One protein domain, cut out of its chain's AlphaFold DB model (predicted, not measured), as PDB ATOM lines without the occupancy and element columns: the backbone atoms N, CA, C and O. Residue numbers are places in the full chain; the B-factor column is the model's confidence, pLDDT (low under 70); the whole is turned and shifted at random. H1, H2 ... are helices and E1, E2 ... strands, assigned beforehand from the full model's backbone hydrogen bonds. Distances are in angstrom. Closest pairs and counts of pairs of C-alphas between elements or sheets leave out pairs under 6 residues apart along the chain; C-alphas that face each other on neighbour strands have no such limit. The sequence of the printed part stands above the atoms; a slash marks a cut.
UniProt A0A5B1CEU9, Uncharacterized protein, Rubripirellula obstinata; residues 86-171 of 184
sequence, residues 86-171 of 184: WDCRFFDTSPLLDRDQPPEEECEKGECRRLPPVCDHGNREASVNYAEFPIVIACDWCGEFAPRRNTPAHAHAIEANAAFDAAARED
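This is residues 86 to 171 of the 184 residues of an uncharacterized protein of Rubripirellula obstinata (UniProt A0A5B1CEU9). With little regular structure, the printed part is a rod: a small body of loops round the two-strand hairpin E1 and E2, the helix H1 sticking out at one end with residues 155 to 171, and the loop tip of residues 122 to 128 sticking out at the other. The 86 printed residues hold, in order, E1, E2 and H1, with 27 residues in these named elements, class mixed; the sheet E1 - E2 is antiparallel. The whole is extended, with a radius of gyration of the C-alphas of 18.7 A and spans of 71 by 25 by 18 A.

Residues 86 to 108 hold no named element. E1, residues 109 to 112, begins at C-alpha 109 (22.110, -34.862, 22.096). E2 is residues 135 to 137. H1, residues 152 to 171, is 29.3 A long and ends at C-alpha 171 (-2.501, -26.697, 62.744).

The hairpin E1 and E2 is antiparallel at 122 degrees; N 136 and O 110 are 2.8 A apart, within hydrogen-bond range. Residues 91 to 92 pair antiparallel with residues 111 to 112 of E1. E1 and H1 are apart. In H1 every O i to N i+4 pair is within hydrogen-bond range.

The C-alphas of Glu 125 and Asp 171, the two farthest apart, are 71.6 A apart. The printed part has no cut. Both links are long, with 22 and 14 residues. Residues 149 to 155 have pLDDT under 70.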
ATOM      1  N   TRP A  86      18.698 -33.221  30.696       90.25
ATOM      2  CA  TRP A  86      18.016 -31.981  30.315       90.25
ATOM      3  C   TRP A  86      17.879 -30.990  31.485       90.25
ATOM      4  O   TRP A  86      18.264 -29.817  31.390       90.25
ATOM      5  N   ASP A  87      17.437 -31.491  32.641       88.25
ATOM      6  CA  ASP A  87      17.244 -30.697  33.861       88.25
ATOM      7  C   ASP A  87      18.553 -30.413  34.616       88.25
ATOM      8  O   ASP A  87      18.585 -29.672  35.608       88.25
ATOM      9  N   CYS A  88      19.669 -30.981  34.155       91.62
ATOM     10  CA  CYS A  88      20.964 -30.793  34.775       91.62
ATOM     11  C   CYS A  88      21.590 -29.451  34.367       91.62
ATOM     12  O   CYS A  88      21.681 -29.087  33.193       91.62
ATOM     13  N   ARG A  89      22.147 -28.724  35.344       93.56
ATOM     14  CA  ARG A  89      22.848 -27.448  35.106       93.56
ATOM     15  C   ARG A  89      24.082 -27.572  34.204       93.56
ATOM     16  O   ARG A  89      24.552 -26.563  33.686       93.56
ATOM     17  N   PHE A  90      24.644 -28.775  34.092       95.19
ATOM     18  CA  PHE A  90      25.861 -29.045  33.326       95.19
ATOM     19  C   PHE A  90      25.591 -29.493  31.890       95.19
ATOM     20  O   PHE A  90      26.534 -29.560  31.106       95.19
ATOM     21  N   PHE A  91      24.344 -29.812  31.556       94.00
ATOM     22  CA  PHE A  91      23.953 -30.149  30.199       94.00
ATOM     23  C   PHE A  91      23.798 -28.872  29.377       94.00
ATOM     24  O   PHE A  91      23.120 -27.928  29.807       94.00
ATOM     25  N   ASP A  92      24.453 -28.826  28.223       93.88
ATOM     26  CA  ASP A  92      24.348 -27.732  27.263       93.88
ATOM     27  C   ASP A  92      23.964 -28.291  25.895       93.88
ATOM     28  O   ASP A  92      24.611 -29.202  25.379       93.88
ATOM     29  N   THR A  93      22.890 -27.760  25.322       92.56
ATOM     30  CA  THR A  93      22.466 -28.075  23.959       92.56
ATOM     31  C   THR A  93      23.158 -27.143  22.971       92.56
ATOM     32  O   THR A  93      23.832 -26.179  23.351       92.56
ATOM     33  N   SER A  94      23.004 -27.429  21.679       85.69
ATOM     34  CA  SER A  94      23.448 -26.515  20.627       85.69
ATOM     35  C   SER A  94      22.870 -25.110  20.869       85.69
ATOM     36  O   SER A  94      21.674 -24.995  21.132       85.69
ATOM     37  N   PRO A  95      23.657 -24.027  20.720       82.69
ATOM     38  CA  PRO A  95      23.201 -22.654  20.980       82.69
ATOM     39  C   PRO A  95      22.073 -22.180  20.051       82.69
ATOM     40  O   PRO A  95      21.559 -21.078  20.218       82.69
ATOM     41  N   LEU A  96      21.720 -22.980  19.042       84.56
ATOM     42  CA  LEU A  96      20.595 -22.727  18.150       84.56
ATOM     43  C   LEU A  96      19.248 -23.160  18.741       84.56
ATOM     44  O   LEU A  96      18.218 -22.762  18.203       84.56
ATOM     45  N   LEU A  97      19.254 -23.975  19.796       81.31
ATOM     46  CA  LEU A  97      18.050 -24.506  20.420       81.31
ATOM     47  C   LEU A  97      17.729 -23.725  21.690       81.31
ATOM     48  O   LEU A  97      18.613 -23.404  22.489       81.31
ATOM     49  N   ASP A  98      16.449 -23.405  21.853       82.06
ATOM     50  CA  ASP A  98      15.951 -22.801  23.079       82.06
ATOM     51  C   ASP A  98      15.964 -23.854  24.194       82.06
ATOM     52  O   ASP A  98      15.248 -24.849  24.131       82.06
ATOM     53  N   ARG A  99      16.798 -23.640  25.217       77.81
ATOM     54  CA  ARG A  99      16.918 -24.546  26.374       77.81
ATOM     55  C   ARG A  99      15.682 -24.569  27.259       77.81
ATOM     56  O   ARG A  99      15.566 -25.487  28.069       77.81
ATOM     57  N   ASP A 100      14.816 -23.566  27.159       79.00
ATOM     58  CA  ASP A 100      13.588 -23.515  27.949       79.00
ATOM     59  C   ASP A 100      12.448 -24.292  27.274       79.00
ATOM     60  O   ASP A 100      11.439 -24.600  27.917       79.00
ATOM     61  N   GLN A 101      12.613 -24.662  26.001       79.69
ATOM     62  CA  GLN A 101      11.656 -25.480  25.275       79.69
ATOM     63  C   GLN A 101      12.058 -26.957  25.381       79.69
ATOM     64  O   GLN A 101      13.169 -27.298  24.982       79.69
ATOM     65  N   PRO A 102      11.192 -27.846  25.907       71.44
ATOM     66  CA  PRO A 102      11.504 -29.267  25.970       71.44
ATOM     67  C   PRO A 102      11.831 -29.800  24.568       71.44
ATOM     68  O   PRO A 102      11.233 -29.336  23.589       71.44
ATOM     69  N   PRO A 103      12.764 -30.759  24.467       74.31
ATOM     70  CA  PRO A 103      13.228 -31.257  23.186       74.31
ATOM     71  C   PRO A 103      12.051 -31.869  22.418       74.31
ATOM     72  O   PRO A 103      11.248 -32.612  22.987       74.31
ATOM     73  N   GLU A 104      11.934 -31.558  21.124       78.06
ATOM     74  CA  GLU A 104      10.896 -32.157  20.267       78.06
ATOM     75  C   GLU A 104      11.106 -33.672  20.119       78.06
ATOM     76  O   GLU A 104      10.148 -34.429  19.961       78.06
ATOM     77  N   GLU A 105      12.364 -34.116  20.206       78.81
ATOM     78  CA  GLU A 105      12.760 -35.516  20.143       78.81
ATOM     79  C   GLU A 105      13.260 -36.007  21.504       78.81
ATOM     80  O   GLU A 105      14.161 -35.426  22.106       78.81
ATOM     81  N   GLU A 106      12.757 -37.163  21.950       71.81
ATOM     82  CA  GLU A 106      13.159 -37.791  23.218       71.81
ATOM     83  C   GLU A 106      14.671 -38.074  23.311       71.81
ATOM     84  O   GLU A 106      15.173 -38.335  24.396       71.81
ATOM     85  N   CYS A 107      15.417 -38.030  22.203       81.75
ATOM     86  CA  CYS A 107      16.830 -38.409  22.125       81.75
ATOM     87  C   CYS A 107      17.775 -37.244  21.786       81.75
ATOM     88  O   CYS A 107      18.842 -37.475  21.204       81.75
ATOM     89  N   GLU A 108      17.412 -36.004  22.128       89.50
ATOM     90  CA  GLU A 108      18.275 -34.856  21.844       89.50
ATOM     91  C   GLU A 108      19.667 -35.016  22.483       89.50
ATOM     92  O   GLU A 108      19.814 -35.383  23.653       89.50
ATOM     93  N   LYS A 109      20.708 -34.764  21.683       93.94
ATOM     94  CA  LYS A 109      22.110 -34.862  22.096       93.94
ATOM     95  C   LYS A 109      22.619 -33.505  22.562       93.94
ATOM     96  O   LYS A 109      22.416 -32.502  21.882       93.94
ATOM     97  N   GLY A 110      23.365 -33.495  23.659       93.56
ATOM     98  CA  GLY A 110      24.037 -32.300  24.165       93.56
ATOM     99  C   GLY A 110      25.380 -32.613  24.811       93.56
ATOM    100  O   GLY A 110      25.769 -33.768  24.962       93.56
ATOM    101  N   GLU A 111      26.098 -31.567  25.193       95.44
ATOM    102  CA  GLU A 111      27.391 -31.643  25.862       95.44
ATOM    103  C   GLU A 111      27.215 -31.726  27.383       95.44
ATOM    104  O   GLU A 111      26.488 -30.937  27.993       95.44
ATOM    105  N   CYS A 112      27.944 -32.632  28.032       95.44
ATOM    106  CA  CYS A 112      28.063 -32.672  29.483       95.44
ATOM    107  C   CYS A 112      29.296 -31.886  29.943       95.44
ATOM    108  O   CYS A 112      30.417 -32.392  29.944       95.44
ATOM    109  N   ARG A 113      29.093 -30.661  30.435       94.88
ATOM    110  CA  ARG A 113      30.176 -29.778  30.914       94.88
ATOM    111  C   ARG A 113      30.668 -30.065  32.324       94.88
ATOM    112  O   ARG A 113      31.428 -29.290  32.903       94.88
ATOM    113  N   ARG A 114      30.190 -31.155  32.911       94.50
ATOM    114  CA  ARG A 114      30.646 -31.607  34.220       94.50
ATOM    115  C   ARG A 114      32.019 -32.261  34.137       94.50
ATOM    116  O   ARG A 114      32.829 -32.098  35.044       94.50
ATOM    117  N   LEU A 115      32.252 -33.002  33.059       90.38
ATOM    118  CA  LEU A 115      33.530 -33.629  32.768       90.38
ATOM    119  C   LEU A 115      34.384 -32.663  31.934       90.38
ATOM    120  O   LEU A 115      33.828 -31.885  31.156       90.38
ATOM    121  N   PRO A 116      35.718 -32.673  32.099       92.94
ATOM    122  CA  PRO A 116      36.593 -31.889  31.241       92.94
ATOM    123  C   PRO A 116      36.465 -32.359  29.785       92.94
ATOM    124  O   PRO A 116      36.172 -33.537  29.550       92.94
ATOM    125  N   PRO A 117      36.698 -31.471  28.807       94.31
ATOM    126  CA  PRO A 117      36.701 -31.870  27.413       94.31
ATOM    127  C   PRO A 117      37.856 -32.844  27.156       94.31
ATOM    128  O   PRO A 117      38.945 -32.710  27.723       94.31
ATOM    129  N   VAL A 118      37.603 -33.838  26.316       91.50
ATOM    130  CA  VAL A 118      38.542 -34.903  25.974       91.50
ATOM    131  C   VAL A 118      39.076 -34.627  24.576       91.50
ATOM    132  O   VAL A 118      38.317 -34.317  23.659       91.50
ATOM    133  N   CYS A 119      40.393 -34.708  24.408       90.56
ATOM    134  CA  CYS A 119      40.999 -34.636  23.084       90.56
ATOM    135  C   CYS A 119      40.795 -35.969  22.368       90.56
ATOM    136  O   CYS A 119      41.115 -37.025  22.924       90.56
ATOM    137  N   ASP A 120      40.345 -35.927  21.116       82.31
ATOM    138  CA  ASP A 120      40.379 -37.118  20.279       82.31
ATOM    139  C   ASP A 120      41.837 -37.403  19.885       82.31
ATOM    140  O   ASP A 120      42.445 -36.740  19.038       82.31
ATOM    141  N   HIS A 121      42.437 -38.380  20.562       78.19
ATOM    142  CA  HIS A 121      43.786 -38.847  20.260       78.19
ATOM    143  C   HIS A 121      43.839 -39.724  18.996       78.19
ATOM    144  O   HIS A 121      44.935 -40.000  18.502       78.19
ATOM    145  N   GLY A 122      42.688 -40.154  18.466       80.25
ATOM    146  CA  GLY A 122      42.585 -40.980  17.265       80.25
ATOM    147  C   GLY A 122      42.817 -40.203  15.972       80.25
ATOM    148  O   GLY A 122      43.311 -40.769  14.994       80.25
ATOM    149  N   ASN A 123      42.550 -38.895  15.963       80.62
ATOM    150  CA  ASN A 123      42.690 -38.067  14.770       80.62
ATOM    151  C   ASN A 123      44.095 -37.458  14.641       80.62
ATOM    152  O   ASN A 123      44.319 -36.258  14.805       80.62
ATOM    153  N   ARG A 124      45.072 -38.317  14.345       77.44
ATOM    154  CA  ARG A 124      46.491 -37.943  14.216       77.44
ATOM    155  C   ARG A 124      46.786 -37.027  13.017       77.44
ATOM    156  O   ARG A 124      47.868 -36.452  12.951       77.44
ATOM    157  N   GLU A 125      45.844 -36.919  12.081       83.88
ATOM    158  CA  GLU A 125      45.955 -36.122  10.853       83.88
ATOM    159  C   GLU A 125      45.324 -34.727  10.980       83.88
ATOM    160  O   GLU A 125      45.529 -33.878  10.109       83.88
ATOM    161  N   ALA A 126      44.589 -34.447  12.062       80.00
ATOM    162  CA  ALA A 126      44.031 -33.122  12.291       80.00
ATOM    163  C   ALA A 126      45.146 -32.101  12.564       80.00
ATOM    164  O   ALA A 126      45.939 -32.238  13.495       80.00
ATOM    165  N   SER A 127      45.179 -31.030  11.768       81.75
ATOM    166  CA  SER A 127      46.105 -29.906  11.963       81.75
ATOM    167  C   SER A 127      45.831 -29.117  13.249       81.75
ATOM    168  O   SER A 127      46.701 -28.382  13.717       81.75
ATOM    169  N   VAL A 128      44.636 -29.277  13.825       81.88
ATOM    170  CA  VAL A 128      44.219 -28.703  15.104       81.88
ATOM    171  C   VAL A 128      43.436 -29.766  15.868       81.88
ATOM    172  O   VAL A 128      42.462 -30.301  15.345       81.88
ATOM    173  N   ASN A 129      43.859 -30.071  17.095       81.38
ATOM    174  CA  ASN A 129      43.127 -30.969  17.984       81.38
ATOM    175  C   ASN A 129      42.221 -30.117  18.883       81.38
ATOM    176  O   ASN A 129      42.715 -29.351  19.714       81.38
ATOM    177  N   TYR A 130      40.911 -30.198  18.659       84.50
ATOM    178  CA  TYR A 130      39.921 -29.566  19.523       84.50
ATOM    179  C   TYR A 130      39.514 -30.572  20.596       84.50
ATOM    180  O   TYR A 130      39.199 -31.718  20.290       84.50
ATOM    181  N   ALA A 131      39.552 -30.147  21.857       91.50
ATOM    182  CA  ALA A 131      38.996 -30.939  22.940       91.50
ATOM    183  C   ALA A 131      37.470 -30.774  22.929       91.50
ATOM    184  O   ALA A 131      36.978 -29.644  22.885       91.50
ATOM    185  N   GLU A 132      36.740 -31.883  22.995       92.31
ATOM    186  CA  GLU A 132      35.277 -31.899  22.952       92.31
ATOM    187  C   GLU A 132      34.709 -32.373  24.288       92.31
ATOM    188  O   GLU A 132      35.253 -33.269  24.936       92.31
ATOM    189  N   PHE A 133      33.610 -31.764  24.733       94.94
ATOM    190  CA  PHE A 133      32.897 -32.259  25.907       94.94
ATOM    191  C   PHE A 133      32.209 -33.595  25.597       94.94
ATOM    192  O   PHE A 133      31.757 -33.801  24.469       94.94
ATOM    193  N   PRO A 134      32.063 -34.499  26.584       94.12
ATOM    194  CA  PRO A 134      31.319 -35.735  26.383       94.12
ATOM    195  C   PRO A 134      29.882 -35.469  25.930       94.12
ATOM    196  O   PRO A 134      29.162 -34.696  26.566       94.12
ATOM    197  N   ILE A 135      29.462 -36.141  24.859       93.56
ATOM    198  CA  ILE A 135      28.094 -36.060  24.346       93.56
ATOM    199  C   ILE A 135      27.194 -37.013  25.135       93.56
ATOM    200  O   ILE A 135      27.495 -38.201  25.255       93.56
ATOM    201  N   VAL A 136      26.085 -36.496  25.657       94.06
ATOM    202  CA  VAL A 136      25.078 -37.230  26.438       94.06
ATOM    203  C   VAL A 136      23.683 -37.030  25.845       94.06
ATOM    204  O   VAL A 136      23.455 -36.091  25.077       94.06
ATOM    205  N   ILE A 137      22.750 -37.918  26.189       93.31
ATOM    206  CA  ILE A 137      21.349 -37.835  25.758       93.31
ATOM    207  C   ILE A 137      20.538 -37.071  26.808       93.31
ATOM    208  O   ILE A 137      20.684 -37.327  28.000       93.31
ATOM    209  N   ALA A 138      19.674 -36.155  26.372       91.81
ATOM    210  CA  ALA A 138      18.852 -35.304  27.231       91.81
ATOM    211  C   ALA A 138      18.006 -36.089  28.251       91.81
ATOM    212  O   ALA A 138      17.922 -35.692  29.412       91.81
ATOM    213  N   CYS A 139      17.416 -37.210  27.829       90.50
ATOM    214  CA  CYS A 139      16.573 -38.068  28.663       90.50
ATOM    215  C   CYS A 139      17.345 -39.100  29.505       90.50
ATOM    216  O   CYS A 139      16.723 -39.849  30.252       90.50
ATOM    217  N   ASP A 140      18.675 -39.161  29.385       91.38
ATOM    218  CA  ASP A 140      19.518 -40.076  30.158       91.38
ATOM    219  C   ASP A 140      20.081 -39.385  31.412       91.38
ATOM    220  O   ASP A 140      19.913 -38.179  31.608       91.38
ATOM    221  N   TRP A 141      20.758 -40.138  32.280       88.69
ATOM    222  CA  TRP A 141      21.358 -39.625  33.505       88.69
ATOM    223  C   TRP A 141      22.691 -40.300  33.839       88.69
ATOM    224  O   TRP A 141      22.806 -41.516  33.958       88.69
ATOM    225  N   CYS A 142      23.714 -39.480  34.088       87.00
ATOM    226  CA  CYS A 142      25.065 -39.945  34.404       87.00
ATOM    227  C   CYS A 142      25.312 -40.310  35.885       87.00
ATOM    228  O   CYS A 142      26.458 -40.541  36.258       87.00
ATOM    229  N   GLY A 143      24.285 -40.326  36.744       86.75
ATOM    230  CA  GLY A 143      24.405 -40.691  38.168       86.75
ATOM    231  C   GLY A 143      24.675 -39.526  39.134       86.75
ATOM    232  O   GLY A 143      24.548 -39.680  40.345       86.75
ATOM    233  N   GLU A 144      25.008 -38.333  38.635       88.31
ATOM    234  CA  GLU A 144      25.433 -37.200  39.472       88.31
ATOM    235  C   GLU A 144      24.679 -35.919  39.085       88.31
ATOM    236  O   GLU A 144      25.220 -34.972  38.505       88.31
ATOM    237  N   PHE A 145      23.375 -35.924  39.377       86.62
ATOM    238  CA  PHE A 145      22.450 -34.856  39.007       86.62
ATOM    239  C   PHE A 145      22.699 -33.580  39.819       86.62
ATOM    240  O   PHE A 145      22.755 -33.591  41.048       86.62
ATOM    241  N   ALA A 146      22.810 -32.457  39.115       90.19
ATOM    242  CA  ALA A 146      22.837 -31.130  39.711       90.19
ATOM    243  C   ALA A 146      21.702 -30.299  39.098       90.19
ATOM    244  O   ALA A 146      21.835 -29.921  37.926       90.19
ATOM    245  N   PRO A 147      20.630 -30.000  39.856       88.00
ATOM    246  CA  PRO A 147      19.475 -29.281  39.338       88.00
ATOM    247  C   PRO A 147      19.875 -27.942  38.719       88.00
ATOM    248  O   PRO A 147      20.686 -27.186  39.278       88.00
ATOM    249  N   ARG A 148      19.289 -27.618  37.567       85.38
ATOM    250  CA  ARG A 148      19.308 -26.262  37.021       85.38
ATOM    251  C   ARG A 148      18.557 -25.358  37.995       85.38
ATOM    252  O   ARG A 148      17.367 -25.530  38.211       85.38
ATOM    253  N   ARG A 149      19.250 -24.387  38.599       69.12
ATOM    254  CA  ARG A 149      18.718 -23.596  39.729       69.12
ATOM    255  C   ARG A 149      17.428 -22.805  39.444       69.12
ATOM    256  O   ARG A 149      16.852 -22.301  40.397       69.12
ATOM    257  N   ASN A 150      16.965 -22.702  38.198       60.72
ATOM    258  CA  ASN A 150      15.990 -21.688  37.797       60.72
ATOM    259  C   ASN A 150      14.943 -22.166  36.771       60.72
ATOM    260  O   ASN A 150      14.528 -21.354  35.949       60.72
ATOM    261  N   THR A 151      14.505 -23.430  36.750       63.94
ATOM    262  CA  THR A 151      13.282 -23.698  35.970       63.94
ATOM    263  C   THR A 151      12.088 -23.093  36.723       63.94
ATOM    264  O   THR A 151      11.993 -23.272  37.943       63.94
ATOM    265  N   PRO A 152      11.172 -22.364  36.057       65.81
ATOM    266  CA  PRO A 152       9.967 -21.831  36.698       65.81
ATOM    267  C   PRO A 152       9.182 -22.926  37.426       65.81
ATOM    268  O   PRO A 152       8.683 -22.708  38.522       65.81
ATOM    269  N   ALA A 153       9.165 -24.136  36.861       64.19
ATOM    270  CA  ALA A 153       8.591 -25.321  37.487       64.19
ATOM    271  C   ALA A 153       9.244 -25.656  38.842       64.19
ATOM    272  O   ALA A 153       8.538 -25.932  39.809       64.19
ATOM    273  N   HIS A 154      10.573 -25.581  38.948       66.44
ATOM    274  CA  HIS A 154      11.281 -25.818  40.206       66.44
ATOM    275  C   HIS A 154      11.037 -24.695  41.221       66.44
ATOM    276  O   HIS A 154      10.888 -24.964  42.410       66.44
ATOM    277  N   ALA A 155      10.959 -23.441  40.768       68.62
ATOM    278  CA  ALA A 155      10.596 -22.321  41.635       68.62
ATOM    279  C   ALA A 155       9.172 -22.486  42.200       68.62
ATOM    280  O   ALA A 155       8.986 -22.393  43.411       68.62
ATOM    281  N   HIS A 156       8.203 -22.834  41.348       71.12
ATOM    282  CA  HIS A 156       6.831 -23.125  41.764       71.12
ATOM    283  C   HIS A 156       6.742 -24.330  42.706       71.12
ATOM    284  O   HIS A 156       5.980 -24.291  43.666       71.12
ATOM    285  N   ALA A 157       7.531 -25.383  42.476       72.12
ATOM    286  CA  ALA A 157       7.570 -26.538  43.370       72.12
ATOM    287  C   ALA A 157       8.121 -26.175  44.759       72.12
ATOM    288  O   ALA A 157       7.565 -26.605  45.767       72.12
ATOM    289  N   ILE A 158       9.176 -25.349  44.830       73.56
ATOM    290  CA  ILE A 158       9.694 -24.841  46.110       73.56
ATOM    291  C   ILE A 158       8.628 -24.007  46.826       73.56
ATOM    292  O   ILE A 158       8.415 -24.193  48.021       73.56
ATOM    293  N   GLU A 159       7.963 -23.099  46.112       78.81
ATOM    294  CA  GLU A 159       6.939 -22.221  46.685       78.81
ATOM    295  C   GLU A 159       5.729 -23.009  47.198       78.81
ATOM    296  O   GLU A 159       5.282 -22.791  48.324       78.81
ATOM    297  N   ALA A 160       5.239 -23.977  46.419       77.62
ATOM    298  CA  ALA A 160       4.139 -24.844  46.822       77.62
ATOM    299  C   ALA A 160       4.495 -25.654  48.076       77.62
ATOM    300  O   ALA A 160       3.717 -25.685  49.027       77.62
ATOM    301  N   ASN A 161       5.688 -26.256  48.115       77.69
ATOM    302  CA  ASN A 161       6.149 -27.008  49.282       77.69
ATOM    303  C   ASN A 161       6.288 -26.109  50.519       77.69
ATOM    304  O   ASN A 161       5.843 -26.486  51.599       77.69
ATOM    305  N   ALA A 162       6.807 -24.887  50.356       82.88
ATOM    306  CA  ALA A 162       6.890 -23.917  51.445       82.88
ATOM    307  C   ALA A 162       5.503 -23.525  51.990       82.88
ATOM    308  O   ALA A 162       5.351 -23.330  53.196       82.88
ATOM    309  N   ALA A 163       4.484 -23.437  51.128       82.94
ATOM    310  CA  ALA A 163       3.111 -23.170  51.547       82.94
ATOM    311  C   ALA A 163       2.508 -24.336  52.352       82.94
ATOM    312  O   ALA A 163       1.860 -24.099  53.372       82.94
ATOM    313  N   PHE A 164       2.752 -25.587  51.943       80.94
ATOM    314  CA  PHE A 164       2.321 -26.764  52.709       80.94
ATOM    315  C   PHE A 164       3.005 -26.843  54.078       80.94
ATOM    316  O   PHE A 164       2.332 -27.075  55.082       80.94
ATOM    317  N   ASP A 165       4.314 -26.585  54.138       80.31
ATOM    318  CA  ASP A 165       5.067 -26.559  55.398       80.31
ATOM    319  C   ASP A 165       4.568 -25.454  56.343       80.31
ATOM    320  O   ASP A 165       4.500 -25.652  57.559       80.31
ATOM    321  N   ALA A 166       4.192 -24.291  55.801       82.75
ATOM    322  CA  ALA A 166       3.590 -23.213  56.578       82.75
ATOM    323  C   ALA A 166       2.224 -23.624  57.151       82.75
ATOM    324  O   ALA A 166       2.009 -23.488  58.356       82.75
ATOM    325  N   ALA A 167       1.342 -24.199  56.328       81.25
ATOM    326  CA  ALA A 167       0.019 -24.653  56.762       81.25
ATOM    327  C   ALA A 167       0.096 -25.757  57.833       81.25
ATOM    328  O   ALA A 167      -0.644 -25.727  58.815       81.25
ATOM    329  N   ALA A 168       1.034 -26.699  57.694       80.94
ATOM    330  CA  ALA A 168       1.246 -27.762  58.676       80.94
ATOM    331  C   ALA A 168       1.689 -27.229  60.051       80.94
ATOM    332  O   ALA A 168       1.393 -27.835  61.082       80.94
ATOM    333  N   ARG A 169       2.398 -26.092  60.093       77.50
ATOM    334  CA  ARG A 169       2.808 -25.460  61.356       77.50
ATOM    335  C   ARG A 169       1.652 -24.777  62.078       77.50
ATOM    336  O   ARG A 169       1.675 -24.754  63.305       77.50
ATOM    337  N   GLU A 170       0.684 -24.227  61.350       76.44
ATOM    338  CA  GLU A 170      -0.450 -23.511  61.949       76.44
ATOM    339  C   GLU A 170      -1.405 -24.466  62.684       76.44
ATOM    340  O   GLU A 170      -1.806 -24.172  63.812       76.44
ATOM    341  N   ASP A 171      -1.662 -25.654  62.122       72.81
ATOM    342  CA  ASP A 171      -2.501 -26.697  62.744       72.81
ATOM    343  C   ASP A 171      -1.919 -27.206  64.079       72.81
ATOM    344  O   ASP A 171      -2.635 -27.496  65.037       72.81
TER     345      ASP A 171